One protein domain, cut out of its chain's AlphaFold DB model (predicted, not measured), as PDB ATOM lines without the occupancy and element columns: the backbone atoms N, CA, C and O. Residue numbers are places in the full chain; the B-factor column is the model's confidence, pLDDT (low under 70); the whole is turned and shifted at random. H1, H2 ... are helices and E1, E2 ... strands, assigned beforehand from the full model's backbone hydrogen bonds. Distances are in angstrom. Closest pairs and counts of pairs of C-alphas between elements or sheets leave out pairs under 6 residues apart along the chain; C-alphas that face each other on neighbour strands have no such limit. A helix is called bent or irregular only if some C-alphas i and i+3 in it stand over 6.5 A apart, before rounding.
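Overview. This is residues 24 to 227 of the 381 residues of an uncharacterized protein of Anaerobacterium chartisolvens (UniProt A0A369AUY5). A twisted wall of five antiparallel strands has two helices, H1 and H2, side by side over one face. Next to H1, helix H6 is the middle of a second group: H3 crosses its first part, the small sheet of E5 and E7 covers its later part, and H5 lies beyond that sheet. The hairpin loop of residues 53 to 61 and the stretch round H4 make the two ends of the longest axis. The printed part has 204 residues, in order H1 E1 E2 H2 E3 H3 H4 E4 E5 H5 E6 H6 E7 E8, of mixed class; the large sheet runs E2 E1 E3 E4 E6. It is compact, with a radius of gyration of the C-alphas of 18.1 A and spans of 63 by 43 by 28 A.

Arrangement. H1, residues 24 to 35, is on the sheet over E4, residues 140 to 146, at a height of 9.8 A. E1, residues 46 to 52, and E2, residues 62 to 68, form a hairpin, with N 48 and O 66 2.8 A apart. H2, residues 70 to 80, is on the same face as H1, two layers in all, and touches it at Ser 28 and Cys 77, their closest C-alphas, 5.4 A apart, at a shallow tilt of 22 degrees, opposite ways. H2 is irregular: C-alphas 71 and 74 are 7.8 A apart. E2, H2 and E3, residues 85 to 93, form a split strand-helix-strand unit, with E1 between its strands and a right-handed crossover. Within hydrogen-bond range across the antiparallel neighbour strands are N 49 and O 89 of E1 and E3, 2.8 A apart, N 90 and O 143 of E3 and E4, 2.8 A apart, and N 144 and O 180 of E4 and E6, residues 178 to 183, 2.8 A apart. H6, residues 189 to 202, only grazes this sheet; it touches H1 with residues 195 to 199 alone, at a steep tilt of 45 degrees, the closest C-alphas being those of Phe 34 and Ile 195, 7.6 A apart. H3, residues 102 to 112, touches H6, about perpendicular at 76 degrees, with the C-alphas of Leu 108 and Glu 190 closest at 5.5 A. H4, residues 119 to 122, is close to H3 but not clearly touching, with the C-alphas of Ser 112 and Val 122 7.2 A apart. E5, residues 161 to 163, and E7, residues 208 to 210, are antiparallel, with N 208 and O 163 3.0 A apart. The closest C-alphas of E7 and H5, residues 165 to 172, are those of Ile 208 and Leu 168, 6.5 A apart. E8, residues 224 to 226, pairs with no named strand, but with residues 187 to 188, parallel. Every O i to N i+4 pair is within hydrogen-bond range in H1, H3, H5 and H6, and 5 of 7 are in H2; H4 is too short for such a pair.

Along the chain. H1 begins at C-alpha 24, (20.925, -11.830, 37.785), and E8 ends at C-alpha 226, (46.836, -33.426, 35.288). From first to last C-alpha E3 measures 23.7 A, H6 20.1 A, E4 19.1 A and H1 16.2 A.

Size, cuts and confidence. The C-alphas farthest apart, those of Ser 57 and Lys 126, are 64.1 A apart. The printed part has no cut; the links H4 to E4, E4 to E5 and E7 to E8 are long. The mean pLDDT of the printed part is 71.2, and 87 residues are under 70, among them 146 to 178 and 205 to 227.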
ATOM      1  N   ARG A  24      21.115 -10.961  38.963       74.56
ATOM      2  CA  ARG A  24      20.925 -11.830  37.785       74.56
ATOM      3  C   ARG A  24      21.545 -11.263  36.506       74.56
ATOM      4  O   ARG A  24      22.059 -12.036  35.714       74.56
ATOM      5  N   GLU A  25      21.539  -9.944  36.329       76.31
ATOM      6  CA  GLU A  25      22.145  -9.277  35.165       76.31
ATOM      7  C   GLU A  25      23.674  -9.390  35.193       76.31
ATOM      8  O   GLU A  25      24.290  -9.701  34.177       76.31
ATOM      9  N   LEU A  26      24.281  -9.234  36.375       77.62
ATOM     10  CA  LEU A  26      25.701  -9.493  36.584       77.62
ATOM     11  C   LEU A  26      26.023 -10.964  36.313       77.62
ATOM     12  O   LEU A  26      26.980 -11.252  35.606       77.62
ATOM     13  N   VAL A  27      25.210 -11.906  36.803       79.38
ATOM     14  CA  VAL A  27      25.412 -13.338  36.523       79.38
ATOM     15  C   VAL A  27      25.262 -13.633  35.026       79.38
ATOM     16  O   VAL A  27      26.043 -14.411  34.487       79.38
ATOM     17  N   SER A  28      24.336 -12.974  34.321       86.75
ATOM     18  CA  SER A  28      24.248 -13.031  32.859       86.75
ATOM     19  C   SER A  28      25.506 -12.489  32.185       86.75
ATOM     20  O   SER A  28      25.981 -13.085  31.221       86.75
ATOM     21  N   GLU A  29      26.083 -11.390  32.676       85.94
ATOM     22  CA  GLU A  29      27.348 -10.859  32.157       85.94
ATOM     23  C   GLU A  29      28.511 -11.834  32.393       85.94
ATOM     24  O   GLU A  29      29.293 -12.098  31.474       85.94
ATOM     25  N   VAL A  30      28.589 -12.428  33.586       84.75
ATOM     26  CA  VAL A  30      29.583 -13.452  33.930       84.75
ATOM     27  C   VAL A  30      29.416 -14.680  33.031       84.75
ATOM     28  O   VAL A  30      30.398 -15.141  32.453       84.75
ATOM     29  N   LEU A  31      28.188 -15.166  32.828       87.62
ATOM     30  CA  LEU A  31      27.878 -16.283  31.931       87.62
ATOM     31  C   LEU A  31      28.283 -15.976  30.481       87.62
ATOM     32  O   LEU A  31      28.930 -16.792  29.822       87.62
ATOM     33  N   ARG A  32      27.950 -14.780  29.979       90.00
ATOM     34  CA  ARG A  32      28.352 -14.332  28.636       90.00
ATOM     35  C   ARG A  32      29.861 -14.326  28.492       90.00
ATOM     36  O   ARG A  32      30.372 -14.768  27.465       90.00
ATOM     37  N   TYR A  33      30.574 -13.820  29.490       88.62
ATOM     38  CA  TYR A  33      32.027 -13.786  29.458       88.62
ATOM     39  C   TYR A  33      32.627 -15.196  29.537       88.62
ATOM     40  O   TYR A  33      33.506 -15.508  28.736       88.62
ATOM     41  N   PHE A  34      32.093 -16.066  30.405       86.75
ATOM     42  CA  PHE A  34      32.480 -17.476  30.533       86.75
ATOM     43  C   PHE A  34      32.414 -18.214  29.193       86.75
ATOM     44  O   PHE A  34      33.434 -18.700  28.711       86.75
ATOM     45  N   ILE A  35      31.245 -18.226  28.543       88.31
ATOM     46  CA  ILE A  35      31.032 -18.904  27.251       88.31
ATOM     47  C   ILE A  35      31.913 -18.312  26.142       88.31
ATOM     48  O   ILE A  35      32.280 -18.990  25.182       88.31
ATOM     49  N   ASN A  36      32.302 -17.041  26.275       88.12
ATOM     50  CA  ASN A  36      33.181 -16.378  25.324       88.12
ATOM     51  C   ASN A  36      34.679 -16.541  25.615       88.12
ATOM     52  O   ASN A  36      35.486 -16.077  24.799       88.12
ATOM     53  N   LEU A  37      35.084 -17.214  26.697       85.50
ATOM     54  CA  LEU A  37      36.493 -17.491  26.958       85.50
ATOM     55  C   LEU A  37      37.121 -18.247  25.779       85.50
ATOM     56  O   LEU A  37      36.530 -19.154  25.198       85.50
ATOM     57  N   LYS A  38      38.364 -17.890  25.431       87.88
ATOM     58  CA  LYS A  38      39.077 -18.453  24.266       87.88
ATOM     59  C   LYS A  38      39.362 -19.961  24.367       87.88
ATOM     60  O   LYS A  38      39.828 -20.537  23.386       87.88
ATOM     61  N   ILE A  39      39.147 -20.566  25.533       84.31
ATOM     62  CA  ILE A  39      39.302 -22.005  25.748       84.31
ATOM     63  C   ILE A  39      37.989 -22.778  25.590       84.31
ATOM     64  O   ILE A  39      38.059 -23.995  25.536       84.31
ATOM     65  N   ILE A  40      36.826 -22.122  25.513       84.50
ATOM     66  CA  ILE A  40      35.525 -22.792  25.354       84.50
ATOM     67  C   ILE A  40      35.297 -23.135  23.882       84.50
ATOM     68  O   ILE A  40      35.515 -22.303  22.995       84.50
ATOM     69  N   ASP A  41      34.875 -24.370  23.613       82.94
ATOM     70  CA  ASP A  41      34.572 -24.843  22.269       82.94
ATOM     71  C   ASP A  41      33.174 -24.403  21.839       82.94
ATOM     72  O   ASP A  41      32.164 -25.013  22.176       82.94
ATOM     73  N   ARG A  42      33.140 -23.359  21.012       80.88
ATOM     74  CA  ARG A  42      31.897 -22.805  20.464       80.88
ATOM     75  C   ARG A  42      31.280 -23.636  19.336       80.88
ATOM     76  O   ARG A  42      30.233 -23.268  18.811       80.88
ATOM     77  N   SER A  43      31.952 -24.704  18.895       77.31
ATOM     78  CA  SER A  43      31.391 -25.634  17.908       77.31
ATOM     79  C   SER A  43      30.519 -26.716  18.547       77.31
ATOM     80  O   SER A  43      29.644 -27.265  17.872       77.31
ATOM     81  N   SER A  44      30.727 -26.970  19.840       76.94
ATOM     82  CA  SER A  44      29.932 -27.883  20.650       76.94
ATOM     83  C   SER A  44      28.645 -27.222  21.149       76.94
ATOM     84  O   SER A  44      28.561 -26.001  21.307       76.94
ATOM     85  N   ASP A  45      27.633 -28.045  21.408       86.06
ATOM     86  CA  ASP A  45      26.400 -27.594  22.047       86.06
ATOM     87  C   ASP A  45      26.631 -27.272  23.531       86.06
ATOM     88  O   ASP A  45      27.491 -27.851  24.196       86.06
ATOM     89  N   ILE A  46      25.822 -26.356  24.057       89.38
ATOM     90  CA  ILE A  46      25.709 -26.046  25.479       89.38
ATOM     91  C   ILE A  46      24.488 -26.796  26.008       89.38
ATOM     92  O   ILE A  46      23.356 -26.505  25.619       89.38
ATOM     93  N   SER A  47      24.712 -27.740  26.916       90.75
ATOM     94  CA  SER A  47      23.630 -28.413  27.633       90.75
ATOM     95  C   SER A  47      23.179 -27.530  28.789       90.75
ATOM     96  O   SER A  47      23.994 -27.194  29.641       90.75
ATOM     97  N   LEU A  48      21.898 -27.182  28.847       91.38
ATOM     98  CA  LEU A  48      21.277 -26.426  29.931       91.38
ATOM     99  C   LEU A  48      20.337 -27.334  30.731       91.38
ATOM    100  O   LEU A  48      19.418 -27.928  30.173       91.38
ATOM    101  N   SER A  49      20.506 -27.347  32.047       89.44
ATOM    102  CA  SER A  49      19.591 -27.941  33.018       89.44
ATOM    103  C   SER A  49      19.115 -26.860  33.985       89.44
ATOM    104  O   SER A  49      19.919 -26.214  34.652       89.44
ATOM    105  N   PHE A  50      17.806 -26.635  34.087       88.25
ATOM    106  CA  PHE A  50      17.261 -25.603  34.975       88.25
ATOM    107  C   PHE A  50      15.928 -26.016  35.593       88.25
ATOM    108  O   PHE A  50      15.243 -26.914  35.098       88.25
ATOM    109  N   SER A  51      15.568 -25.358  36.695       85.31
ATOM    110  CA  SER A  51      14.262 -25.525  37.332       85.31
ATOM    111  C   SER A  51      13.538 -24.195  37.498       85.31
ATOM    112  O   SER A  51      14.148 -23.167  37.801       85.31
ATOM    113  N   GLU A  52      12.218 -24.219  37.313       80.12
ATOM    114  CA  GLU A  52      11.348 -23.057  37.499       80.12
ATOM    115  C   GLU A  52      10.331 -23.305  38.626       80.12
ATOM    116  O   GLU A  52       9.696 -24.359  38.709       80.12
ATOM    117  N   GLY A  53      10.162 -22.313  39.504       66.81
ATOM    118  CA  GLY A  53       9.139 -22.301  40.550       66.81
ATOM    119  C   GLY A  53       7.909 -21.485  40.139       66.81
ATOM    120  O   GLY A  53       8.034 -20.373  39.621       66.81
ATOM    121  N   GLN A  54       6.698 -21.987  40.414       56.16
ATOM    122  CA  GLN A  54       5.472 -21.196  40.254       56.16
ATOM    123  C   GLN A  54       5.224 -20.318  41.487       56.16
ATOM    124  O   GLN A  54       5.104 -20.819  42.601       56.16
ATOM    125  N   LYS A  55       5.054 -19.005  41.269       46.16
ATOM    126  CA  LYS A  55       4.934 -17.955  42.303       46.16
ATOM    127  C   LYS A  55       3.860 -18.165  43.388       46.16
ATOM    128  O   LYS A  55       3.883 -17.413  44.348       46.16
ATOM    129  N   ASN A  56       2.928 -19.116  43.252       44.62
ATOM    130  CA  ASN A  56       1.744 -19.233  44.122       44.62
ATOM    131  C   ASN A  56       1.187 -20.661  44.309       44.62
ATOM    132  O   ASN A  56       0.014 -20.816  44.641       44.62
ATOM    133  N   SER A  57       1.963 -21.729  44.103       43.44
ATOM    134  CA  SER A  57       1.452 -23.065  44.436       43.44
ATOM    135  C   SER A  57       2.510 -23.956  45.060       43.44
ATOM    136  O   SER A  57       3.670 -23.937  44.669       43.44
ATOM    137  N   SER A  58       2.079 -24.767  46.021       46.88
ATOM    138  CA  SER A  58       2.805 -25.870  46.659       46.88
ATOM    139  C   SER A  58       3.173 -27.009  45.686       46.88
ATOM    140  O   SER A  58       3.277 -28.165  46.093       46.88
ATOM    141  N   LYS A  59       3.319 -26.715  44.388       48.88
ATOM    142  CA  LYS A  59       3.575 -27.693  43.330       48.88
ATOM    143  C   LYS A  59       5.063 -27.801  43.008       48.88
ATOM    144  O   LYS A  59       5.794 -26.818  43.008       48.88
ATOM    145  N   SER A  60       5.435 -29.046  42.731       54.38
ATOM    146  CA  SER A  60       6.727 -29.566  42.283       54.38
ATOM    147  C   SER A  60       7.513 -28.634  41.358       54.38
ATOM    148  O   SER A  60       6.952 -28.118  40.392       54.38
ATOM    149  N   LEU A  61       8.820 -28.512  41.618       63.38
ATOM    150  CA  LEU A  61       9.804 -27.952  40.688       63.38
ATOM    151  C   LEU A  61       9.726 -28.702  39.349       63.38
ATOM    152  O   LEU A  61       9.790 -29.934  39.330       63.38
ATOM    153  N   GLU A  62       9.571 -27.974  38.244       69.31
ATOM    154  CA  GLU A  62       9.678 -28.550  36.902       69.31
ATOM    155  C   GLU A  62      11.143 -28.479  36.461       69.31
ATOM    156  O   GLU A  62      11.704 -27.388  36.378       69.31
ATOM    157  N   TYR A  63      11.758 -29.636  36.206       76.12
ATOM    158  CA  TYR A  63      13.126 -29.737  35.699       76.12
ATOM    159  C   TYR A  63      13.116 -29.817  34.176       76.12
ATOM    160  O   TYR A  63      12.416 -30.652  33.599       76.12
ATOM    161  N   ARG A  64      13.915 -28.968  33.531       82.12
ATOM    162  CA  ARG A  64      14.051 -28.900  32.074       82.12
ATOM    163  C   ARG A  64      15.503 -29.117  31.677       82.12
ATOM    164  O   ARG A  64      16.397 -28.565  32.312       82.12
ATOM    165  N   ASN A  65      15.702 -29.915  30.631       87.50
ATOM    166  CA  ASN A  65      16.996 -30.172  30.007       87.50
ATOM    167  C   ASN A  65      16.895 -29.807  28.527       87.50
ATOM    168  O   ASN A  65      16.047 -30.349  27.816       87.50
ATOM    169  N   GLU A  66      17.731 -28.884  28.080       90.19
ATOM    170  CA  GLU A  66      17.675 -28.293  26.747       90.19
ATOM    171  C   GLU A  66      19.095 -28.143  26.178       90.19
ATOM    172  O   GLU A  66      20.062 -28.051  26.931       90.19
ATOM    173  N   SER A  67      19.231 -28.139  24.849       90.69
ATOM    174  CA  SER A  67      20.516 -27.961  24.156       90.69
ATOM    175  C   SER A  67      20.496 -26.673  23.340       90.69
ATOM    176  O   SER A  67      19.520 -26.404  22.637       90.69
ATOM    177  N   TYR A  68      21.570 -25.892  23.427       90.62
ATOM    178  CA  TYR A  68      21.706 -24.579  22.801       90.62
ATOM    179  C   TYR A  68      23.011 -24.468  22.015       90.62
ATOM    180  O   TYR A  68      24.037 -25.010  22.420       90.62
ATOM    181  N   LYS A  69      23.012 -23.711  20.913       89.38
ATOM    182  CA  LYS A  69      24.266 -23.314  20.254       89.38
ATOM    183  C   LYS A  69      24.893 -22.136  20.997       89.38
ATOM    184  O   LYS A  69      24.191 -21.366  21.643       89.38
ATOM    185  N   SER A  70      26.207 -21.938  20.871       82.06
ATOM    186  CA  SER A  70      26.872 -20.782  21.498       82.06
ATOM    187  C   SER A  70      26.321 -19.430  21.030       82.06
ATOM    188  O   SER A  70      26.303 -18.481  21.810       82.06
ATOM    189  N   ASP A  71      25.822 -19.347  19.793       85.19
ATOM    190  CA  ASP A  71      25.178 -18.141  19.256       85.19
ATOM    191  C   ASP A  71      23.815 -17.847  19.917       85.19
ATOM    192  O   ASP A  71      23.321 -16.725  19.841       85.19
ATOM    193  N   ASP A  72      23.221 -18.819  20.621       90.31
ATOM    194  CA  ASP A  72      21.966 -18.667  21.366       90.31
ATOM    195  C   ASP A  72      22.176 -18.170  22.811       90.31
ATOM    196  O   ASP A  72      21.277 -18.286  23.648       90.31
ATOM    197  N   ILE A  73      23.343 -17.596  23.130       88.25
ATOM    198  CA  ILE A  73      23.675 -17.117  24.484       88.25
ATOM    199  C   ILE A  73      22.637 -16.138  25.049       88.25
ATOM    200  O   ILE A  73      22.357 -16.162  26.245       88.25
ATOM    201  N   ASP A  74      22.013 -15.323  24.195       90.69
ATOM    202  CA  ASP A  74      20.956 -14.398  24.610       90.69
ATOM    203  C   ASP A  74      19.748 -15.138  25.199       90.69
ATOM    204  O   ASP A  74      19.221 -14.716  26.224       90.69
ATOM    205  N   LYS A  75      19.366 -16.289  24.631       91.94
ATOM    206  CA  LYS A  75      18.254 -17.106  25.141       91.94
ATOM    207  C   LYS A  75      18.588 -17.733  26.494       91.94
ATOM    208  O   LYS A  75      17.724 -17.808  27.365       91.94
ATOM    209  N   LEU A  76      19.838 -18.162  26.681       91.00
ATOM    210  CA  LEU A  76      20.321 -18.679  27.964       91.00
ATOM    211  C   LEU A  76      20.240 -17.598  29.050       91.00
ATOM    212  O   LEU A  76      19.711 -17.851  30.133       91.00
ATOM    213  N   CYS A  77      20.694 -16.378  28.740       90.69
ATOM    214  CA  CYS A  77      20.577 -15.224  29.633       90.69
ATOM    215  C   CYS A  77      19.115 -14.860  29.916       90.69
ATOM    216  O   CYS A  77      18.761 -14.639  31.070       90.69
ATOM    217  N   GLU A  78      18.239 -14.880  28.908       90.44
ATOM    218  CA  GLU A  78      16.805 -14.636  29.098       90.44
ATOM    219  C   GLU A  78      16.162 -15.642  30.059       90.44
ATOM    220  O   GLU A  78      15.262 -15.263  30.804       90.44
ATOM    221  N   ILE A  79      16.584 -16.916  30.054       88.88
ATOM    222  CA  ILE A  79      16.115 -17.944  31.002       88.88
ATOM    223  C   ILE A  79      16.670 -17.680  32.402       88.88
ATOM    224  O   ILE A  79      15.929 -17.728  33.389       88.88
ATOM    225  N   LEU A  80      17.960 -17.379  32.498       86.69
ATOM    226  CA  LEU A  80      18.631 -17.060  33.754       86.69
ATOM    227  C   LEU A  80      18.004 -15.843  34.456       86.69
ATOM    228  O   LEU A  80      17.772 -15.852  35.669       86.69
ATOM    229  N   GLU A  81      17.680 -14.804  33.695       85.06
ATOM    230  CA  GLU A  81      17.122 -13.553  34.207       85.06
ATOM    231  C   GLU A  81      15.674 -13.696  34.696       85.06
ATOM    232  O   GLU A  81      15.185 -12.836  35.434       85.06
ATOM    233  N   ARG A  82      14.983 -14.804  34.379       84.62
ATOM    234  CA  ARG A  82      13.607 -15.023  34.845       84.62
ATOM    235  C   ARG A  82      13.565 -15.154  36.364       84.62
ATOM    236  O   ARG A  82      14.205 -16.045  36.921       84.62
ATOM    237  N   PRO A  83      12.699 -14.395  37.058       78.06
ATOM    238  CA  PRO A  83      12.521 -14.546  38.502       78.06
ATOM    239  C   PRO A  83      12.039 -15.940  38.936       78.06
ATOM    240  O   PRO A  83      12.177 -16.295  40.104       78.06
ATOM    241  N   SER A  84      11.435 -16.713  38.026       78.50
ATOM    242  CA  SER A  84      10.991 -18.088  38.274       78.50
ATOM    243  C   SER A  84      12.138 -19.091  38.328       78.50
ATOM    244  O   SER A  84      11.964 -20.120  38.976       78.50
ATOM    245  N   THR A  85      13.283 -18.812  37.703       80.56
ATOM    246  CA  THR A  85      14.420 -19.737  37.636       80.56
ATOM    247  C   THR A  85      15.056 -19.888  39.017       80.56
ATOM    248  O   THR A  85      15.571 -18.912  39.571       80.56
ATOM    249  N   GLN A  86      14.982 -21.100  39.571       76.12
ATOM    250  CA  GLN A  86      15.460 -21.465  40.912       76.12
ATOM    251  C   GLN A  86      16.789 -22.221  40.884       76.12
ATOM    252  O   GLN A  86      17.538 -22.154  41.846       76.12
ATOM    253  N   SER A  87      17.093 -22.929  39.799       80.75
ATOM    254  CA  SER A  87      18.407 -23.527  39.565       80.75
ATOM    255  C   SER A  87      18.770 -23.357  38.102       80.75
ATOM    256  O   SER A  87      17.883 -23.381  37.246       80.75
ATOM    257  N   PHE A  88      20.053 -23.174  37.818       85.44
ATOM    258  CA  PHE A  88      20.556 -22.988  36.464       85.44
ATOM    259  C   PHE A  88      21.946 -23.606  36.371       85.44
ATOM    260  O   PHE A  88      22.863 -23.184  37.072       85.44
ATOM    261  N   PHE A  89      22.076 -24.613  35.520       86.56
ATOM    262  CA  PHE A  89      23.287 -25.386  35.315       86.56
ATOM    263  C   PHE A  89      23.537 -25.489  33.818       86.56
ATOM    264  O   PHE A  89      22.674 -25.961  33.083       86.56
ATOM    265  N   ILE A  90      24.709 -25.071  33.360       88.81
ATOM    266  CA  ILE A  90      25.153 -25.336  31.994       88.81
ATOM    267  C   ILE A  90      26.363 -26.261  32.005       88.81
ATOM    268  O   ILE A  90      27.190 -26.197  32.911       88.81
ATOM    269  N   ASN A  91      26.487 -27.080  30.969       86.31
ATOM    270  CA  ASN A  91      27.677 -27.863  30.677       86.31
ATOM    271  C   ASN A  91      28.122 -27.593  29.237       86.31
ATOM    272  O   ASN A  91      27.302 -27.573  28.314       86.31
ATOM    273  N   THR A  92      29.417 -27.366  29.053       85.56
ATOM    274  CA  THR A  92      30.043 -27.120  27.753       85.56
ATOM    275  C   THR A  92      31.451 -27.706  27.732       85.56
ATOM    276  O   THR A  92      32.007 -28.027  28.776       85.56
ATOM    277  N   ASN A  93      32.046 -27.838  26.549       82.25
ATOM    278  CA  ASN A  93      33.378 -28.410  26.393       82.25
ATOM    279  C   ASN A  93      34.428 -27.324  26.185       82.25
ATOM    280  O   ASN A  93      34.188 -26.312  25.523       82.25
ATOM    281  N   CYS A  94      35.635 -27.559  26.688       80.44
ATOM    282  CA  CYS A  94      36.795 -26.773  26.299       80.44
ATOM    283  C   CYS A  94      37.409 -27.295  24.986       80.44
ATOM    284  O   CYS A  94      37.358 -28.478  24.659       80.44
ATOM    285  N   ILE A  95      38.068 -26.409  24.244       78.62
ATOM    286  CA  ILE A  95      38.851 -26.741  23.056       78.62
ATOM    287  C   ILE A  95      40.037 -27.611  23.472       78.62
ATOM    288  O   ILE A  95      40.739 -27.303  24.437       78.62
ATOM    289  N   HIS A  96      40.324 -28.660  22.696       76.94
ATOM    290  CA  HIS A  96      41.514 -29.481  22.911       76.94
ATOM    291  C   HIS A  96      42.799 -28.622  22.909       76.94
ATOM    292  O   HIS A  96      42.998 -27.834  21.976       76.94
ATOM    293  N   PRO A  97      43.725 -28.807  23.865       74.12
ATOM    294  CA  PRO A  97      44.885 -27.930  24.043       74.12
ATOM    295  C   PRO A  97      45.756 -27.707  22.802       74.12
ATOM    296  O   PRO A  97      46.234 -26.599  22.557       74.12
ATOM    297  N   ASP A  98      45.948 -28.742  21.980       70.62
ATOM    298  CA  ASP A  98      46.734 -28.635  20.741       70.62
ATOM    299  C   ASP A  98      46.077 -27.756  19.660       70.62
ATOM    300  O   ASP A  98      46.784 -27.246  18.789       70.62
ATOM    301  N   LYS A  99      44.756 -27.536  19.729       72.69
ATOM    302  CA  LYS A  99      43.986 -26.703  18.789       72.69
ATOM    303  C   LYS A  99      43.868 -25.246  19.233       72.69
ATOM    304  O   LYS A  99      43.369 -24.414  18.477       72.69
ATOM    305  N   LEU A 100      44.312 -24.925  20.447       72.38
ATOM    306  CA  LEU A 100      44.263 -23.565  20.962       72.38
ATOM    307  C   LEU A 100      45.182 -22.626  20.170       72.38
ATOM    308  O   LEU A 100      46.293 -22.981  19.749       72.38
ATOM    309  N   TYR A 101      44.754 -21.369  20.050       74.88
ATOM    310  CA  TYR A 101      45.602 -20.299  19.531       74.88
ATOM    311  C   TYR A 101      46.915 -20.213  20.320       74.88
ATOM    312  O   TYR A 101      46.958 -20.450  21.528       74.88
ATOM    313  N   HIS A 102      48.006 -19.865  19.633       72.62
ATOM    314  CA  HIS A 102      49.341 -19.794  20.236       72.62
ATOM    315  C   HIS A 102      49.376 -18.899  21.488       72.62
ATOM    316  O   HIS A 102      50.015 -19.245  22.474       72.62
ATOM    317  N   GLU A 103      48.676 -17.765  21.459       77.19
ATOM    318  CA  GLU A 103      48.579 -16.836  22.591       77.19
ATOM    319  C   GLU A 103      47.985 -17.505  23.837       77.19
ATOM    320  O   GLU A 103      48.582 -17.443  24.903       77.19
ATOM    321  N   VAL A 104      46.876 -18.233  23.681       81.12
ATOM    322  CA  VAL A 104      46.203 -18.924  24.792       81.12
ATOM    323  C   VAL A 104      47.091 -20.032  25.353       81.12
ATOM    324  O   VAL A 104      47.223 -20.166  26.564       81.12
ATOM    325  N   ARG A 105      47.775 -20.790  24.486       80.62
ATOM    326  CA  ARG A 105      48.755 -21.799  24.929       80.62
ATOM    327  C   ARG A 105      49.903 -21.176  25.717       80.62
ATOM    328  O   ARG A 105      50.364 -21.761  26.689       80.62
ATOM    329  N   LYS A 106      50.370 -19.993  25.315       81.75
ATOM    330  CA  LYS A 106      51.418 -19.270  26.042       81.75
ATOM    331  C   LYS A 106      50.936 -18.842  27.430       81.75
ATOM    332  O   LYS A 106      51.691 -18.993  28.388       81.75
ATOM    333  N   ASP A 107      49.702 -18.359  27.540       84.12
ATOM    334  CA  ASP A 107      49.101 -17.984  28.824       84.12
ATOM    335  C   ASP A 107      48.959 -19.199  29.748       84.12
ATOM    336  O   ASP A 107      49.425 -19.162  30.885       84.12
ATOM    337  N   LEU A 108      48.428 -20.313  29.235       83.56
ATOM    338  CA  LEU A 108      48.332 -21.580  29.970       83.56
ATOM    339  C   LEU A 108      49.702 -22.088  30.431       83.56
ATOM    340  O   LEU A 108      49.850 -22.546  31.561       83.56
ATOM    341  N   TYR A 109      50.731 -21.979  29.587       82.44
ATOM    342  CA  TYR A 109      52.094 -22.349  29.968       82.44
ATOM    343  C   TYR A 109      52.657 -21.447  31.073       82.44
ATOM    344  O   TYR A 109      53.338 -21.932  31.974       82.44
ATOM    345  N   ASN A 110      52.356 -20.147  31.051       83.19
ATOM    346  CA  ASN A 110      52.751 -19.244  32.131       83.19
ATOM    347  C   ASN A 110      52.039 -19.580  33.449       83.19
ATOM    348  O   ASN A 110      52.688 -19.565  34.489       83.19
ATOM    349  N   ILE A 111      50.755 -19.946  33.403       80.69
ATOM    350  CA  ILE A 111      49.996 -20.436  34.566       80.69
ATOM    351  C   ILE A 111      50.603 -21.737  35.110       80.69
ATOM    352  O   ILE A 111      50.739 -21.912  36.316       80.69
ATOM    353  N   SER A 112      51.038 -22.642  34.233       78.25
ATOM    354  CA  SER A 112      51.680 -23.898  34.646       78.25
ATOM    355  C   SER A 112      52.932 -23.662  35.508       78.25
ATOM    356  O   SER A 112      53.188 -24.398  36.455       78.25
ATOM    357  N   LYS A 113      53.681 -22.580  35.250       75.50
ATOM    358  CA  LYS A 113      54.870 -22.192  36.035       75.50
ATOM    359  C   LYS A 113      54.558 -21.687  37.441       75.50
ATOM    360  O   LYS A 113      55.460 -21.641  38.272       75.50
ATOM    361  N   THR A 114      53.321 -21.260  37.688       70.56
ATOM    362  CA  THR A 114      52.876 -20.801  39.009       70.56
ATOM    363  C   THR A 114      52.256 -21.928  39.832       70.56
ATOM    364  O   THR A 114      51.834 -21.678  40.957       70.56
ATOM    365  N   ARG A 115      52.173 -23.155  39.293       70.25
ATOM    366  CA  ARG A 115      51.712 -24.328  40.041       70.25
ATOM    367  C   ARG A 115      52.790 -24.746  41.053       70.25
ATOM    368  O   ARG A 115      53.905 -25.059  40.628       70.25
ATOM    369  N   PRO A 116      52.466 -24.826  42.354       63.66
ATOM    370  CA  PRO A 116      53.413 -25.315  43.352       63.66
ATOM    371  C   PRO A 116      53.871 -26.747  43.036       63.66
ATOM    372  O   PRO A 116      53.054 -27.612  42.715       63.66
ATOM    373  N   GLY A 117      55.177 -27.007  43.098       63.97
ATOM    374  CA  GLY A 117      55.789 -28.302  42.766       63.97
ATOM    375  C   GLY A 117      55.979 -28.560  41.264       63.97
ATOM    376  O   GLY A 117      56.468 -29.629  40.867       63.97
ATOM    377  N   ALA A 118      55.591 -27.610  40.407       63.84
ATOM    378  CA  ALA A 118      55.842 -27.659  38.969       63.84
ATOM    379  C   ALA A 118      57.127 -26.915  38.573       63.84
ATOM    380  O   ALA A 118      57.600 -27.091  37.450       63.84
ATOM    381  N   GLU A 119      57.722 -26.130  39.474       57.47
ATOM    382  CA  GLU A 119      58.828 -25.224  39.175       57.47
ATOM    383  C   GLU A 119      60.026 -25.978  38.574       57.47
ATOM    384  O   GLU A 119      60.456 -25.698  37.455       57.47
ATOM    385  N   GLU A 120      60.521 -27.013  39.250       61.38
ATOM    386  CA  GLU A 120      61.707 -27.751  38.790       61.38
ATOM    387  C   GLU A 120      61.490 -28.480  37.450       61.38
ATOM    388  O   GLU A 120      62.434 -28.676  36.678       61.38
ATOM    389  N   ARG A 121      60.239 -28.849  37.146       64.50
ATOM    390  CA  ARG A 121      59.860 -29.577  35.927       64.50
ATOM    391  C   ARG A 121      59.617 -28.634  34.748       64.50
ATOM    392  O   ARG A 121      60.180 -28.840  33.678       64.50
ATOM    393  N   VAL A 122      58.811 -27.590  34.942       63.66
ATOM    394  CA  VAL A 122      58.274 -26.736  33.869       63.66
ATOM    395  C   VAL A 122      59.247 -25.633  33.444       63.66
ATOM    396  O   VAL A 122      59.285 -25.286  32.257       63.66
ATOM    397  N   TYR A 123      60.061 -25.091  34.364       63.91
ATOM    398  CA  TYR A 123      61.018 -24.019  34.037       63.91
ATOM    399  C   TYR A 123      62.155 -24.475  33.109       63.91
ATOM    400  O   TYR A 123      62.752 -23.639  32.435       63.91
ATOM    401  N   ASN A 124      62.421 -25.782  33.030       71.62
ATOM    402  CA  ASN A 124      63.524 -26.346  32.248       71.62
ATOM    403  C   ASN A 124      63.122 -26.821  30.838       71.62
ATOM    404  O   ASN A 124      63.986 -27.252  30.075       71.62
ATOM    405  N   TYR A 125      61.840 -26.743  30.466       79.56
ATOM    406  CA  TYR A 125      61.390 -27.191  29.147       79.56
ATOM    407  C   TYR A 125      61.832 -26.257  28.019       79.56
ATOM    408  O   TYR A 125      61.629 -25.044  28.070       79.56
ATOM    409  N   LYS A 126      62.362 -26.847  26.943       82.00
ATOM    410  CA  LYS A 126      62.699 -26.148  25.694       82.00
ATOM    411  C   LYS A 126      61.485 -25.987  24.789       82.00
ATOM    412  O   LYS A 126      61.322 -24.946  24.159       82.00
ATOM    413  N   ASN A 127      60.652 -27.022  24.697       82.88
ATOM    414  CA  ASN A 127      59.447 -27.002  23.867       82.88
ATOM    415  C   ASN A 127      58.333 -27.836  24.521       82.88
ATOM    416  O   ASN A 127      58.166 -29.001  24.159       82.88
ATOM    417  N   PRO A 128      57.618 -27.291  25.518       80.94
ATOM    418  CA  PRO A 128      56.597 -28.022  26.261       80.94
ATOM    419  C   PRO A 128      55.409 -28.396  25.366       80.94
ATOM    420  O   PRO A 128      55.001 -27.643  24.482       80.94
ATOM    421  N   THR A 129      54.816 -29.559  25.609       78.81
ATOM    422  CA  THR A 129      53.635 -30.040  24.888       78.81
ATOM    423  C   THR A 129      52.686 -30.772  25.806       78.81
ATOM    424  O   THR A 129      53.064 -31.261  26.871       78.81
ATOM    425  N   VAL A 130      51.439 -30.854  25.355       73.75
ATOM    426  CA  VAL A 130      50.386 -31.489  26.125       73.75
ATOM    427  C   VAL A 130      50.617 -32.991  26.226       73.75
ATOM    428  O   VAL A 130      51.044 -33.609  25.239       73.75
ATOM    429  N   SER A 131      50.347 -33.566  27.402       72.44
ATOM    430  CA  SER A 131      50.355 -35.020  27.576       72.44
ATOM    431  C   SER A 131      49.548 -35.708  26.466       72.44
ATOM    432  O   SER A 131      48.358 -35.464  26.316       72.44
ATOM    433  N   PRO A 132      50.164 -36.588  25.672       65.50
ATOM    434  CA  PRO A 132      49.456 -37.346  24.643       65.50
ATOM    435  C   PRO A 132      48.637 -38.515  25.201       65.50
ATOM    436  O   PRO A 132      48.003 -39.239  24.438       65.50
ATOM    437  N   LEU A 133      48.726 -38.753  26.509       64.12
ATOM    438  CA  LEU A 133      48.360 -40.011  27.145       64.12
ATOM    439  C   LEU A 133      47.250 -39.838  28.188       64.12
ATOM    440  O   LEU A 133      46.425 -40.732  28.365       64.12
ATOM    441  N   TYR A 134      47.207 -38.720  28.898       57.34
ATOM    442  CA  TYR A 134      46.368 -38.607  30.098       57.34
ATOM    443  C   TYR A 134      45.059 -37.842  29.885       57.34
ATOM    444  O   TYR A 134      44.272 -37.742  30.816       57.34
ATOM    445  N   PHE A 135      44.788 -37.360  28.671       54.47
ATOM    446  CA  PHE A 135      43.542 -36.655  28.379       54.47
ATOM    447  C   PHE A 135      42.564 -37.595  27.681       54.47
ATOM    448  O   PHE A 135      42.768 -37.993  26.533       54.47
ATOM    449  N   GLY A 136      41.524 -37.983  28.421       49.25
ATOM    450  CA  GLY A 136      40.290 -38.487  27.830       49.25
ATOM    451  C   GLY A 136      39.540 -37.363  27.101       49.25
ATOM    452  O   GLY A 136      39.931 -36.199  27.195       49.25
ATOM    453  N   PRO A 137      38.469 -37.692  26.365       48.94
ATOM    454  CA  PRO A 137      37.669 -36.712  25.627       48.94
ATOM    455  C   PRO A 137      36.891 -35.736  26.527       48.94
ATOM    456  O   PRO A 137      36.380 -34.740  26.026       48.94
ATOM    457  N   ASP A 138      36.802 -35.988  27.838       57.56
ATOM    458  CA  ASP A 138      36.001 -35.166  28.744       57.56
ATOM    459  C   ASP A 138      36.737 -33.877  29.153       57.56
ATOM    460  O   ASP A 138      37.442 -33.804  30.161       57.56
ATOM    461  N   LEU A 139      36.596 -32.858  28.305       72.12
ATOM    462  CA  LEU A 139      36.960 -31.465  28.577       72.12
ATOM    463  C   LEU A 139      35.747 -30.656  29.063       72.12
ATOM    464  O   LEU A 139      35.717 -29.431  28.888       72.12
ATOM    465  N   GLY A 140      34.751 -31.340  29.633       74.50
ATOM    466  CA  GLY A 140      33.535 -30.749  30.159       74.50
ATOM    467  C   GLY A 140      33.820 -29.798  31.317       74.50
ATOM    468  O   GLY A 140      34.561 -30.109  32.253       74.50
ATOM    469  N   VAL A 141      33.212 -28.623  31.247       76.69
ATOM    470  CA  VAL A 141      33.197 -27.622  32.304       76.69
ATOM    471  C   VAL A 141      31.763 -27.165  32.509       76.69
ATOM    472  O   VAL A 141      31.042 -26.851  31.556       76.69
ATOM    473  N   SER A 142      31.347 -27.124  33.768       81.19
ATOM    474  CA  SER A 142      30.021 -26.681  34.150       81.19
ATOM    475  C   SER A 142      30.046 -25.319  34.818       81.19
ATOM    476  O   SER A 142      31.008 -24.932  35.482       81.19
ATOM    477  N   PHE A 143      28.950 -24.599  34.644       82.12
ATOM    478  CA  PHE A 143      28.662 -23.357  35.339       82.12
ATOM    479  C   PHE A 143      27.297 -23.523  35.987       82.12
ATOM    480  O   PHE A 143      26.286 -23.712  35.305       82.12
ATOM    481  N   GLU A 144      27.288 -23.505  37.310       79.62
ATOM    482  CA  GLU A 144      26.113 -23.681  38.144       79.62
ATOM    483  C   GLU A 144      25.874 -22.420  38.962       79.62
ATOM    484  O   GLU A 144      26.802 -21.764  39.428       79.62
ATOM    485  N   ILE A 145      24.606 -22.062  39.123       72.44
ATOM    486  CA  ILE A 145      24.210 -20.963  39.990       72.44
ATOM    487  C   ILE A 145      23.431 -21.533  41.159       72.44
ATOM    488  O   ILE A 145      22.312 -22.034  41.000       72.44
ATOM    489  N   SER A 146      24.016 -21.355  42.335       64.06
ATOM    490  CA  SER A 146      23.443 -21.735  43.612       64.06
ATOM    491  C   SER A 146      22.982 -20.475  44.343       64.06
ATOM    492  O   SER A 146      23.770 -19.608  44.730       64.06
ATOM    493  N   PHE A 147      21.671 -20.358  44.564       59.81
ATOM    494  CA  PHE A 147      21.111 -19.296  45.401       59.81
ATOM    495  C   PHE A 147      21.264 -19.684  46.879       59.81
ATOM    496  O   PHE A 147      20.364 -20.275  47.481       59.81
ATOM    497  N   GLY A 148      22.429 -19.390  47.456       53.16
ATOM    498  CA  GLY A 148      22.702 -19.612  48.874       53.16
ATOM    499  C   GLY A 148      21.819 -18.756  49.792       53.16
ATOM    500  O   GLY A 148      21.441 -17.626  49.471       53.16
ATOM    501  N   LYS A 149      21.489 -19.293  50.971       48.22
ATOM    502  CA  LYS A 149      21.048 -18.490  52.125       48.22
ATOM    503  C   LYS A 149      22.274 -18.108  52.950       48.22
ATOM    504  O   LYS A 149      23.242 -18.860  52.952       48.22
ATOM    505  N   GLU A 150      22.193 -16.964  53.634       46.53
ATOM    506  CA  GLU A 150      23.215 -16.416  54.538       46.53
ATOM    507  C   GLU A 150      24.042 -17.506  55.237       46.53
ATOM    508  O   GLU A 150      23.521 -18.266  56.055       46.53
ATOM    509  N   GLN A 151      25.340 -17.558  54.940       50.12
ATOM    510  CA  GLN A 151      26.306 -18.185  55.829       50.12
ATOM    511  C   GLN A 151      27.045 -17.066  56.552       50.12
ATOM    512  O   GLN A 151      27.831 -16.334  55.958       50.12
ATOM    513  N   VAL A 152      26.758 -16.906  57.843       47.91
ATOM    514  CA  VAL A 152      27.575 -16.072  58.726       47.91
ATOM    515  C   VAL A 152      28.840 -16.873  59.008       47.91
ATOM    516  O   VAL A 152      28.818 -17.776  59.842       47.91
ATOM    517  N   VAL A 153      29.924 -16.602  58.284       54.38
ATOM    518  CA  VAL A 153      31.199 -17.285  58.526       54.38
ATOM    519  C   VAL A 153      32.143 -16.314  59.224       54.38
ATOM    520  O   VAL A 153      32.839 -15.530  58.589       54.38
ATOM    521  N   GLU A 154      32.158 -16.351  60.559       53.72
ATOM    522  CA  GLU A 154      33.125 -15.585  61.363       53.72
ATOM    523  C   GLU A 154      34.576 -16.074  61.162       53.72
ATOM    524  O   GLU A 154      35.498 -15.335  61.488       53.72
ATOM    525  N   ASN A 155      34.789 -17.261  60.570       55.75
ATOM    526  CA  ASN A 155      36.101 -17.903  60.400       55.75
ATOM    527  C   ASN A 155      36.277 -18.581  59.022       55.75
ATOM    528  O   ASN A 155      36.601 -19.765  58.963       55.75
ATOM    529  N   TYR A 156      36.007 -17.889  57.911       60.19
ATOM    530  CA  TYR A 156      36.299 -18.457  56.588       60.19
ATOM    531  C   TYR A 156      37.796 -18.354  56.296       60.19
ATOM    532  O   TYR A 156      38.313 -17.247  56.133       60.19
ATOM    533  N   GLU A 157      38.479 -19.494  56.226       59.38
ATOM    534  CA  GLU A 157      39.844 -19.583  55.715       59.38
ATOM    535  C   GLU A 157      39.787 -20.152  54.294       59.38
ATOM    536  O   GLU A 157      39.331 -21.282  54.116       59.38
ATOM    537  N   PRO A 158      40.200 -19.384  53.272       58.84
ATOM    538  CA  PRO A 158      40.268 -19.899  51.918       58.84
ATOM    539  C   PRO A 158      41.292 -21.024  51.842       58.84
ATOM    540  O   PRO A 158      42.426 -20.891  52.305       58.84
ATOM    541  N   GLU A 159      40.888 -22.123  51.232       53.34
ATOM    542  CA  GLU A 159      41.648 -23.361  51.270       53.34
ATOM    543  C   GLU A 159      42.451 -23.570  49.952       53.34
ATOM    544  O   GLU A 159      43.434 -24.309  49.933       53.34
ATOM    545  N   GLY A 160      42.171 -22.834  48.862       57.31
ATOM    546  CA  GLY A 160      42.878 -22.998  47.577       57.31
ATOM    547  C   GLY A 160      43.252 -21.714  46.823       57.31
ATOM    548  O   GLY A 160      43.816 -20.775  47.389       57.31
ATOM    549  N   LEU A 161      43.056 -21.698  45.492       60.03
ATOM    550  CA  LEU A 161      43.382 -20.529  44.659       60.03
ATOM    551  C   LEU A 161      42.404 -19.393  44.953       60.03
ATOM    552  O   LEU A 161      41.268 -19.404  44.477       60.03
ATOM    553  N   VAL A 162      42.892 -18.377  45.660       63.44
ATOM    554  CA  VAL A 162      42.134 -17.155  45.915       63.44
ATOM    555  C   VAL A 162      42.508 -16.094  44.904       63.44
ATOM    556  O   VAL A 162      43.664 -15.670  44.814       63.44
ATOM    557  N   PHE A 163      41.504 -15.589  44.199       64.38
ATOM    558  CA  PHE A 163      41.633 -14.324  43.495       64.38
ATOM    559  C   PHE A 163      40.755 -13.288  44.173       64.38
ATOM    560  O   PHE A 163      39.589 -13.537  44.476       64.38
ATOM    561  N   ASN A 164      41.330 -12.101  44.365       67.06
ATOM    562  CA  ASN A 164      40.620 -10.947  44.896       67.06
ATOM    563  C   ASN A 164      40.036 -11.171  46.306       67.06
ATOM    564  O   ASN A 164      38.858 -10.940  46.576       67.06
ATOM    565  N   ASP A 165      40.914 -11.579  47.222       68.25
ATOM    566  CA  ASP A 165      40.620 -11.884  48.628       68.25
ATOM    567  C   ASP A 165      39.808 -10.786  49.347       68.25
ATOM    568  O   ASP A 165      38.847 -11.049  50.065       68.25
ATOM    569  N   LYS A 166      40.101  -9.509  49.066       69.88
ATOM    570  CA  LYS A 166      39.335  -8.387  49.633       69.88
ATOM    571  C   LYS A 166      37.861  -8.415  49.224       69.88
ATOM    572  O   LYS A 166      37.005  -8.135  50.060       69.88
ATOM    573  N   ALA A 167      37.565  -8.706  47.957       69.75
ATOM    574  CA  ALA A 167      36.188  -8.820  47.495       69.75
ATOM    575  C   ALA A 167      35.521 -10.079  48.056       69.75
ATOM    576  O   ALA A 167      34.380  -9.999  48.497       69.75
ATOM    577  N   LEU A 168      36.248 -11.199  48.130       68.19
ATOM    578  CA  LEU A 168      35.769 -12.443  48.737       68.19
ATOM    579  C   LEU A 168      35.313 -12.218  50.189       68.19
ATOM    580  O   LEU A 168      34.151 -12.448  50.518       68.19
ATOM    581  N   ILE A 169      36.184 -11.652  51.031       67.88
ATOM    582  CA  ILE A 169      35.888 -11.335  52.438       67.88
ATOM    583  C   ILE A 169      34.709 -10.361  52.571       67.88
ATOM    584  O   ILE A 169      33.907 -10.479  53.499       67.88
ATOM    585  N   ASN A 170      34.592  -9.383  51.671       66.62
ATOM    586  CA  ASN A 170      33.479  -8.433  51.693       66.62
ATOM    587  C   ASN A 170      32.151  -9.088  51.287       66.62
ATOM    588  O   ASN A 170      31.134  -8.823  51.927       66.62
ATOM    589  N   ASN A 171      32.160  -9.959  50.275       67.88
ATOM    590  CA  ASN A 171      30.968 -10.639  49.766       67.88
ATOM    591  C   ASN A 171      30.424 -11.669  50.768       67.88
ATOM    592  O   ASN A 171      29.212 -11.790  50.916       67.88
ATOM    593  N   MET A 172      31.294 -12.343  51.525       65.31
ATOM    594  CA  MET A 172      30.877 -13.310  52.551       65.31
ATOM    595  C   MET A 172      30.168 -12.682  53.759       65.31
ATOM    596  O   MET A 172      29.418 -13.360  54.452       65.31
ATOM    597  N   LYS A 173      30.369 -11.384  54.024       60.62
ATOM    598  CA  LYS A 173      29.737 -10.670  55.155       60.62
ATOM    599  C   LYS A 173      28.278 -10.279  54.904       60.62
ATOM    600  O   LYS A 173      27.630  -9.746  55.803       60.62
ATOM    601  N   VAL A 174      27.776 -10.495  53.693       58.03
ATOM    602  CA  VAL A 174      26.419 -10.142  53.262       58.03
ATOM    603  C   VAL A 174      25.761 -11.340  52.576       58.03
ATOM    604  O   VAL A 174      26.433 -12.297  52.185       58.03
ATOM    605  N   GLN A 175      24.437 -11.304  52.403       56.81
ATOM    606  CA  GLN A 175      23.754 -12.293  51.572       56.81
ATOM    607  C   GLN A 175      24.266 -12.186  50.124       56.81
ATOM    608  O   GLN A 175      24.088 -11.156  49.470       56.81
ATOM    609  N   HIS A 176      24.903 -13.248  49.636       59.75
ATOM    610  CA  HIS A 176      25.542 -13.296  48.323       59.75
ATOM    611  C   HIS A 176      25.027 -14.463  47.479       59.75
ATOM    612  O   HIS A 176      24.349 -15.370  47.961       59.75
ATOM    613  N   PHE A 177      25.321 -14.381  46.188       62.66
ATOM    614  CA  PHE A 177      25.004 -15.389  45.187       62.66
ATOM    615  C   PHE A 177      26.309 -16.097  44.863       62.66
ATOM    616  O   PHE A 177      27.328 -15.424  44.695       62.66
ATOM    617  N   THR A 178      26.266 -17.420  44.763       66.06
ATOM    618  CA  THR A 178      27.448 -18.217  44.433       66.06
ATOM    619  C   THR A 178      27.296 -18.763  43.023       66.06
ATOM    620  O   THR A 178      26.229 -19.249  42.637       66.06
ATOM    621  N   ILE A 179      28.364 -18.622  42.243       70.75
ATOM    622  CA  ILE A 179      28.514 -19.266  40.943       70.75
ATOM    623  C   ILE A 179      29.557 -20.357  41.140       70.75
ATOM    624  O   ILE A 179      30.712 -20.054  41.440       70.75
ATOM    625  N   ASP A 180      29.139 -21.602  40.966       71.38
ATOM    626  CA  ASP A 180      29.991 -22.769  41.112       71.38
ATOM    627  C   ASP A 180      30.472 -23.202  39.720       71.38
ATOM    628  O   ASP A 180      29.682 -23.546  38.836       71.38
ATOM    629  N   PHE A 181      31.788 -23.171  39.504       71.00
ATOM    630  CA  PHE A 181      32.400 -23.763  38.316       71.00
ATOM    631  C   PHE A 181      32.756 -25.212  38.627       71.00
ATOM    632  O   PHE A 181      33.644 -25.483  39.435       71.00
ATOM    633  N   GLY A 182      32.058 -26.143  37.986       67.62
ATOM    634  CA  GLY A 182      32.325 -27.567  38.127       67.62
ATOM    635  C   GLY A 182      33.167 -28.093  36.972       67.62
ATOM    636  O   GLY A 182      33.178 -27.553  35.866       67.62
ATOM    637  N   CYS A 183      33.887 -29.176  37.225       67.19
ATOM    638  CA  CYS A 183      34.575 -29.938  36.193       67.19
ATOM    639  C   CYS A 183      34.669 -31.408  36.607       67.19
ATOM    640  O   CYS A 183      34.563 -31.747  37.791       67.19
ATOM    641  N   GLY A 184      34.806 -32.289  35.616       58.53
ATOM    642  CA  GLY A 184      34.888 -33.728  35.844       58.53
ATOM    643  C   GLY A 184      36.206 -34.164  36.506       58.53
ATOM    644  O   GLY A 184      37.192 -33.422  36.497       58.53
ATOM    645  N   PRO A 185      36.267 -35.389  37.057       53.16
ATOM    646  CA  PRO A 185      37.507 -35.952  37.573       53.16
ATOM    647  C   PRO A 185      38.620 -35.986  36.518       53.16
ATOM    648  O   PRO A 185      38.428 -36.500  35.418       53.16
ATOM    649  N   GLY A 186      39.808 -35.485  36.867       56.47
ATOM    650  CA  GLY A 186      40.952 -35.436  35.948       56.47
ATOM    651  C   GLY A 186      40.968 -34.233  34.999       56.47
ATOM    652  O   GLY A 186      41.727 -34.250  34.025       56.47
ATOM    653  N   PHE A 187      40.181 -33.189  35.285       67.94
ATOM    654  CA  PHE A 187      40.212 -31.941  34.528       67.94
ATOM    655  C   PHE A 187      41.589 -31.260  34.586       67.94
ATOM    656  O   PHE A 187      42.399 -31.459  35.500       67.94
ATOM    657  N   ILE A 188      41.872 -30.447  33.566       75.38
ATOM    658  CA  ILE A 188      43.181 -29.825  33.361       75.38
ATOM    659  C   ILE A 188      43.332 -28.625  34.299       75.38
ATOM    660  O   ILE A 188      42.595 -27.641  34.189       75.38
ATOM    661  N   PHE A 189      44.349 -28.669  35.160       75.44
ATOM    662  CA  PHE A 189      44.665 -27.594  36.104       75.44
ATOM    663  C   PHE A 189      44.777 -26.226  35.418       75.44
ATOM    664  O   PHE A 189      44.149 -25.252  35.830       75.44
ATOM    665  N   GLU A 190      45.565 -26.151  34.343       79.31
ATOM    666  CA  GLU A 190      45.836 -24.898  33.643       79.31
ATOM    667  C   GLU A 190      44.554 -24.283  33.059       79.31
ATOM    668  O   GLU A 190      44.454 -23.061  32.987       79.31
ATOM    669  N   TYR A 191      43.557 -25.097  32.686       80.69
ATOM    670  CA  TYR A 191      42.272 -24.608  32.177       80.69
ATOM    671  C   TYR A 191      41.440 -23.984  33.295       80.69
ATOM    672  O   TYR A 191      40.957 -22.864  33.133       80.69
ATOM    673  N   ALA A 192      41.324 -24.661  34.440       77.94
ATOM    674  CA  ALA A 192      40.612 -24.133  35.603       77.94
ATOM    675  C   ALA A 192      41.238 -22.816  36.090       77.94
ATOM    676  O   ALA A 192      40.554 -21.804  36.249       77.94
ATOM    677  N   ALA A 193      42.566 -22.790  36.226       77.56
ATOM    678  CA  ALA A 193      43.299 -21.590  36.611       77.56
ATOM    679  C   ALA A 193      43.171 -20.459  35.569       77.56
ATOM    680  O   ALA A 193      43.068 -19.292  35.949       77.56
ATOM    681  N   TYR A 194      43.115 -20.777  34.271       83.12
ATOM    682  CA  TYR A 194      42.862 -19.789  33.217       83.12
ATOM    683  C   TYR A 194      41.460 -19.184  33.317       83.12
ATOM    684  O   TYR A 194      41.331 -17.964  33.227       83.12
ATOM    685  N   ILE A 195      40.422 -20.003  33.526       81.81
ATOM    686  CA  ILE A 195      39.044 -19.519  33.723       81.81
ATOM    687  C   ILE A 195      39.017 -18.556  34.907       81.81
ATOM    688  O   ILE A 195      38.631 -17.400  34.739       81.81
ATOM    689  N   ASN A 196      39.516 -18.990  36.066       77.94
ATOM    690  CA  ASN A 196      39.507 -18.192  37.291       77.94
ATOM    691  C   ASN A 196      40.294 -16.885  37.134       77.94
ATOM    692  O   ASN A 196      39.790 -15.814  37.468       77.94
ATOM    693  N   SER A 197      41.491 -16.940  36.544       78.31
ATOM    694  CA  SER A 197      42.301 -15.748  36.273       78.31
ATOM    695  C   SER A 197      41.579 -14.765  35.349       78.31
ATOM    696  O   SER A 197      41.549 -13.569  35.637       78.31
ATOM    697  N   LYS A 198      40.957 -15.243  34.262       83.81
ATOM    698  CA  LYS A 198      40.234 -14.373  33.324       83.81
ATOM    699  C   LYS A 198      38.940 -13.821  33.894       83.81
ATOM    700  O   LYS A 198      38.577 -12.704  33.523       83.81
ATOM    701  N   MET A 199      38.281 -14.553  34.785       79.38
ATOM    702  CA  MET A 199      37.143 -14.050  35.547       79.38
ATOM    703  C   MET A 199      37.563 -12.937  36.504       79.38
ATOM    704  O   MET A 199      36.981 -11.858  36.456       79.38
ATOM    705  N   ALA A 200      38.615 -13.153  37.293       75.50
ATOM    706  CA  ALA A 200      39.115 -12.158  38.239       75.50
ATOM    707  C   ALA A 200      39.610 -10.874  37.552       75.50
ATOM    708  O   ALA A 200      39.401  -9.778  38.064       75.50
ATOM    709  N   GLU A 201      40.247 -10.996  36.381       81.81
ATOM    710  CA  GLU A 201      40.657  -9.843  35.566       81.81
ATOM    711  C   GLU A 201      39.452  -9.016  35.084       81.81
ATOM    712  O   GLU A 201      39.529  -7.787  35.031       81.81
ATOM    713  N   ARG A 202      38.350  -9.677  34.699       84.19
ATOM    714  CA  ARG A 202      37.166  -9.015  34.132       84.19
ATOM    715  C   ARG A 202      36.241  -8.436  35.200       84.19
ATOM    716  O   ARG A 202      35.685  -7.364  34.961       84.19
ATOM    717  N   PHE A 203      36.096  -9.139  36.319       79.00
ATOM    718  CA  PHE A 203      35.169  -8.835  37.406       79.00
ATOM    719  C   PHE A 203      35.933  -8.678  38.737       79.00
ATOM    720  O   PHE A 203      35.863  -9.554  39.605       79.00
ATOM    721  N   PRO A 204      36.690  -7.578  38.922       72.12
ATOM    722  CA  PRO A 204      37.463  -7.300  40.138       72.12
ATOM    723  C   PRO A 204      36.602  -6.998  41.381       72.12
ATOM    724  O   PRO A 204      37.125  -6.643  42.435       72.12
ATOM    725  N   GLU A 205      35.286  -7.092  41.283       68.62
ATOM    726  CA  GLU A 205      34.324  -7.048  42.382       68.62
ATOM    727  C   GLU A 205      33.885  -8.449  42.847       68.62
ATOM    728  O   GLU A 205      33.264  -8.587  43.904       68.62
ATOM    729  N   ILE A 206      34.226  -9.495  42.088       68.44
ATOM    730  CA  ILE A 206      33.941 -10.888  42.432       68.44
ATOM    731  C   ILE A 206      35.164 -11.473  43.146       68.44
ATOM    732  O   ILE A 206      36.297 -11.375  42.669       68.44
ATOM    733  N   GLY A 207      34.926 -12.057  44.319       63.56
ATOM    734  CA  GLY A 207      35.896 -12.905  45.000       63.56
ATOM    735  C   GLY A 207      35.788 -14.327  44.467       63.56
ATOM    736  O   GLY A 207      34.677 -14.842  44.356       63.56
ATOM    737  N   ILE A 208      36.917 -14.941  44.125       66.25
ATOM    738  CA  ILE A 208      36.959 -16.327  43.653       66.25
ATOM    739  C   ILE A 208      37.686 -17.145  44.708       66.25
ATOM    740  O   ILE A 208      38.844 -16.851  45.007       66.25
ATOM    741  N   ASP A 209      37.007 -18.167  45.225       63.91
ATOM    742  CA  ASP A 209      37.627 -19.215  46.025       63.91
ATOM    743  C   ASP A 209      37.588 -20.538  45.261       63.91
ATOM    744  O   ASP A 209      36.523 -21.098  44.997       63.91
ATOM    745  N   GLY A 210      38.757 -21.012  44.842       58.88
ATOM    746  CA  GLY A 210      38.901 -22.342  44.271       58.88
ATOM    747  C   GLY A 210      39.076 -23.355  45.391       58.88
ATOM    748  O   GLY A 210      40.145 -23.396  45.990       58.88
ATOM    749  N   GLY A 211      38.064 -24.188  45.630       52.47
ATOM    750  CA  GLY A 211      38.138 -25.250  46.631       52.47
ATOM    751  C   GLY A 211      39.313 -26.209  46.401       52.47
ATOM    752  O   GLY A 211      39.731 -26.468  45.268       52.47
ATOM    753  N   ILE A 212      39.836 -26.740  47.503       47.44
ATOM    754  CA  ILE A 212      40.790 -27.846  47.506       47.44
ATOM    755  C   ILE A 212      40.107 -29.110  46.961       47.44
ATOM    756  O   ILE A 212      38.906 -29.317  47.140       47.44
ATOM    757  N   ASP A 213      40.861 -29.978  46.289       50.03
ATOM    758  CA  ASP A 213      40.375 -31.314  45.965       50.03
ATOM    759  C   ASP A 213      39.979 -32.140  47.218       50.03
ATOM    760  O   ASP A 213      40.286 -31.831  48.368       50.03
ATOM    761  N   CYS A 214      39.313 -33.270  46.981       46.19
ATOM    762  CA  CYS A 214      38.995 -34.304  47.978       46.19
ATOM    763  C   CYS A 214      40.195 -34.763  48.854       46.19
ATOM    764  O   CYS A 214      39.990 -35.468  49.843       46.19
ATOM    765  N   ALA A 215      41.432 -34.460  48.446       44.56
ATOM    766  CA  ALA A 215      42.689 -34.958  48.986       44.56
ATOM    767  C   ALA A 215      43.523 -33.866  49.679       44.56
ATOM    768  O   ALA A 215      44.650 -34.145  50.095       44.56
ATOM    769  N   GLY A 216      42.991 -32.656  49.869       42.00
ATOM    770  CA  GLY A 216      43.712 -31.618  50.604       42.00
ATOM    771  C   GLY A 216      44.662 -30.769  49.743       42.00
ATOM    772  O   GLY A 216      45.369 -29.929  50.296       42.00
ATOM    773  N   GLY A 217      44.703 -30.958  48.413       42.41
ATOM    774  CA  GLY A 217      45.566 -30.205  47.501       42.41
ATOM    775  C   GLY A 217      44.844 -29.352  46.450       42.41
ATOM    776  O   GLY A 217      43.737 -29.623  46.009       42.41
ATOM    777  N   PHE A 218      45.525 -28.308  45.979       45.94
ATOM    778  CA  PHE A 218      45.257 -27.697  44.666       45.94
ATOM    779  C   PHE A 218      46.199 -28.274  43.588       45.94
ATOM    780  O   PHE A 218      46.243 -27.835  42.438       45.94
ATOM    781  N   ILE A 219      47.028 -29.231  44.009       42.12
ATOM    782  CA  ILE A 219      48.220 -29.673  43.304       42.12
ATOM    783  C   ILE A 219      48.147 -31.114  42.833       42.12
ATOM    784  O   ILE A 219      48.915 -31.369  41.924       42.12
ATOM    785  N   ASP A 220      47.293 -32.004  43.368       42.75
ATOM    786  CA  ASP A 220      47.166 -33.409  42.922       42.75
ATOM    787  C   ASP A 220      45.960 -34.139  43.579       42.75
ATOM    788  O   ASP A 220      46.126 -34.829  44.589       42.75
ATOM    789  N   GLY A 221      44.762 -34.102  42.979       35.47
ATOM    790  CA  GLY A 221      43.632 -34.889  43.513       35.47
ATOM    791  C   GLY A 221      42.470 -35.146  42.562       35.47
ATOM    792  O   GLY A 221      42.597 -34.973  41.351       35.47
ATOM    793  N   CYS A 222      41.347 -35.646  43.108       40.03
ATOM    794  CA  CYS A 222      40.244 -36.261  42.346       40.03
ATOM    795  C   CYS A 222      39.692 -35.371  41.219       40.03
ATOM    796  O   CYS A 222      39.220 -35.902  40.219       40.03
ATOM    797  N   THR A 223      39.752 -34.048  41.385       45.34
ATOM    798  CA  THR A 223      39.133 -33.056  40.490       45.34
ATOM    799  C   THR A 223      40.158 -32.395  39.555       45.34
ATOM    800  O   THR A 223      39.863 -32.198  38.380       45.34
ATOM    801  N   TYR A 224      41.395 -32.156  40.021       52.19
ATOM    802  CA  TYR A 224      42.483 -31.539  39.245       52.19
ATOM    803  C   TYR A 224      43.796 -32.299  39.468       52.19
ATOM    804  O   TYR A 224      44.507 -32.073  40.444       52.19
ATOM    805  N   SER A 225      44.133 -33.221  38.571       50.59
ATOM    806  CA  SER A 225      45.323 -34.075  38.738       50.59
ATOM    807  C   SER A 225      46.362 -33.899  37.635       50.59
ATOM    808  O   SER A 225      47.548 -34.153  37.839       50.59
ATOM    809  N   CYS A 226      45.970 -33.403  36.461       59.81
ATOM    810  CA  CYS A 226      46.836 -33.426  35.288       59.81
ATOM    811  C   CYS A 226      47.400 -32.035  34.987       59.81
ATOM    812  O   CYS A 226      46.651 -31.108  34.680       59.81
ATOM    813  N   SER A 227      48.732 -31.885  35.033       68.00
ATOM    814  CA  SER A 227      49.364 -30.757  34.336       68.00
ATOM    815  C   SER A 227      49.232 -30.976  32.839       68.00
ATOM    816  O   SER A 227      49.484 -32.073  32.329       68.00
TER     817      SER A 227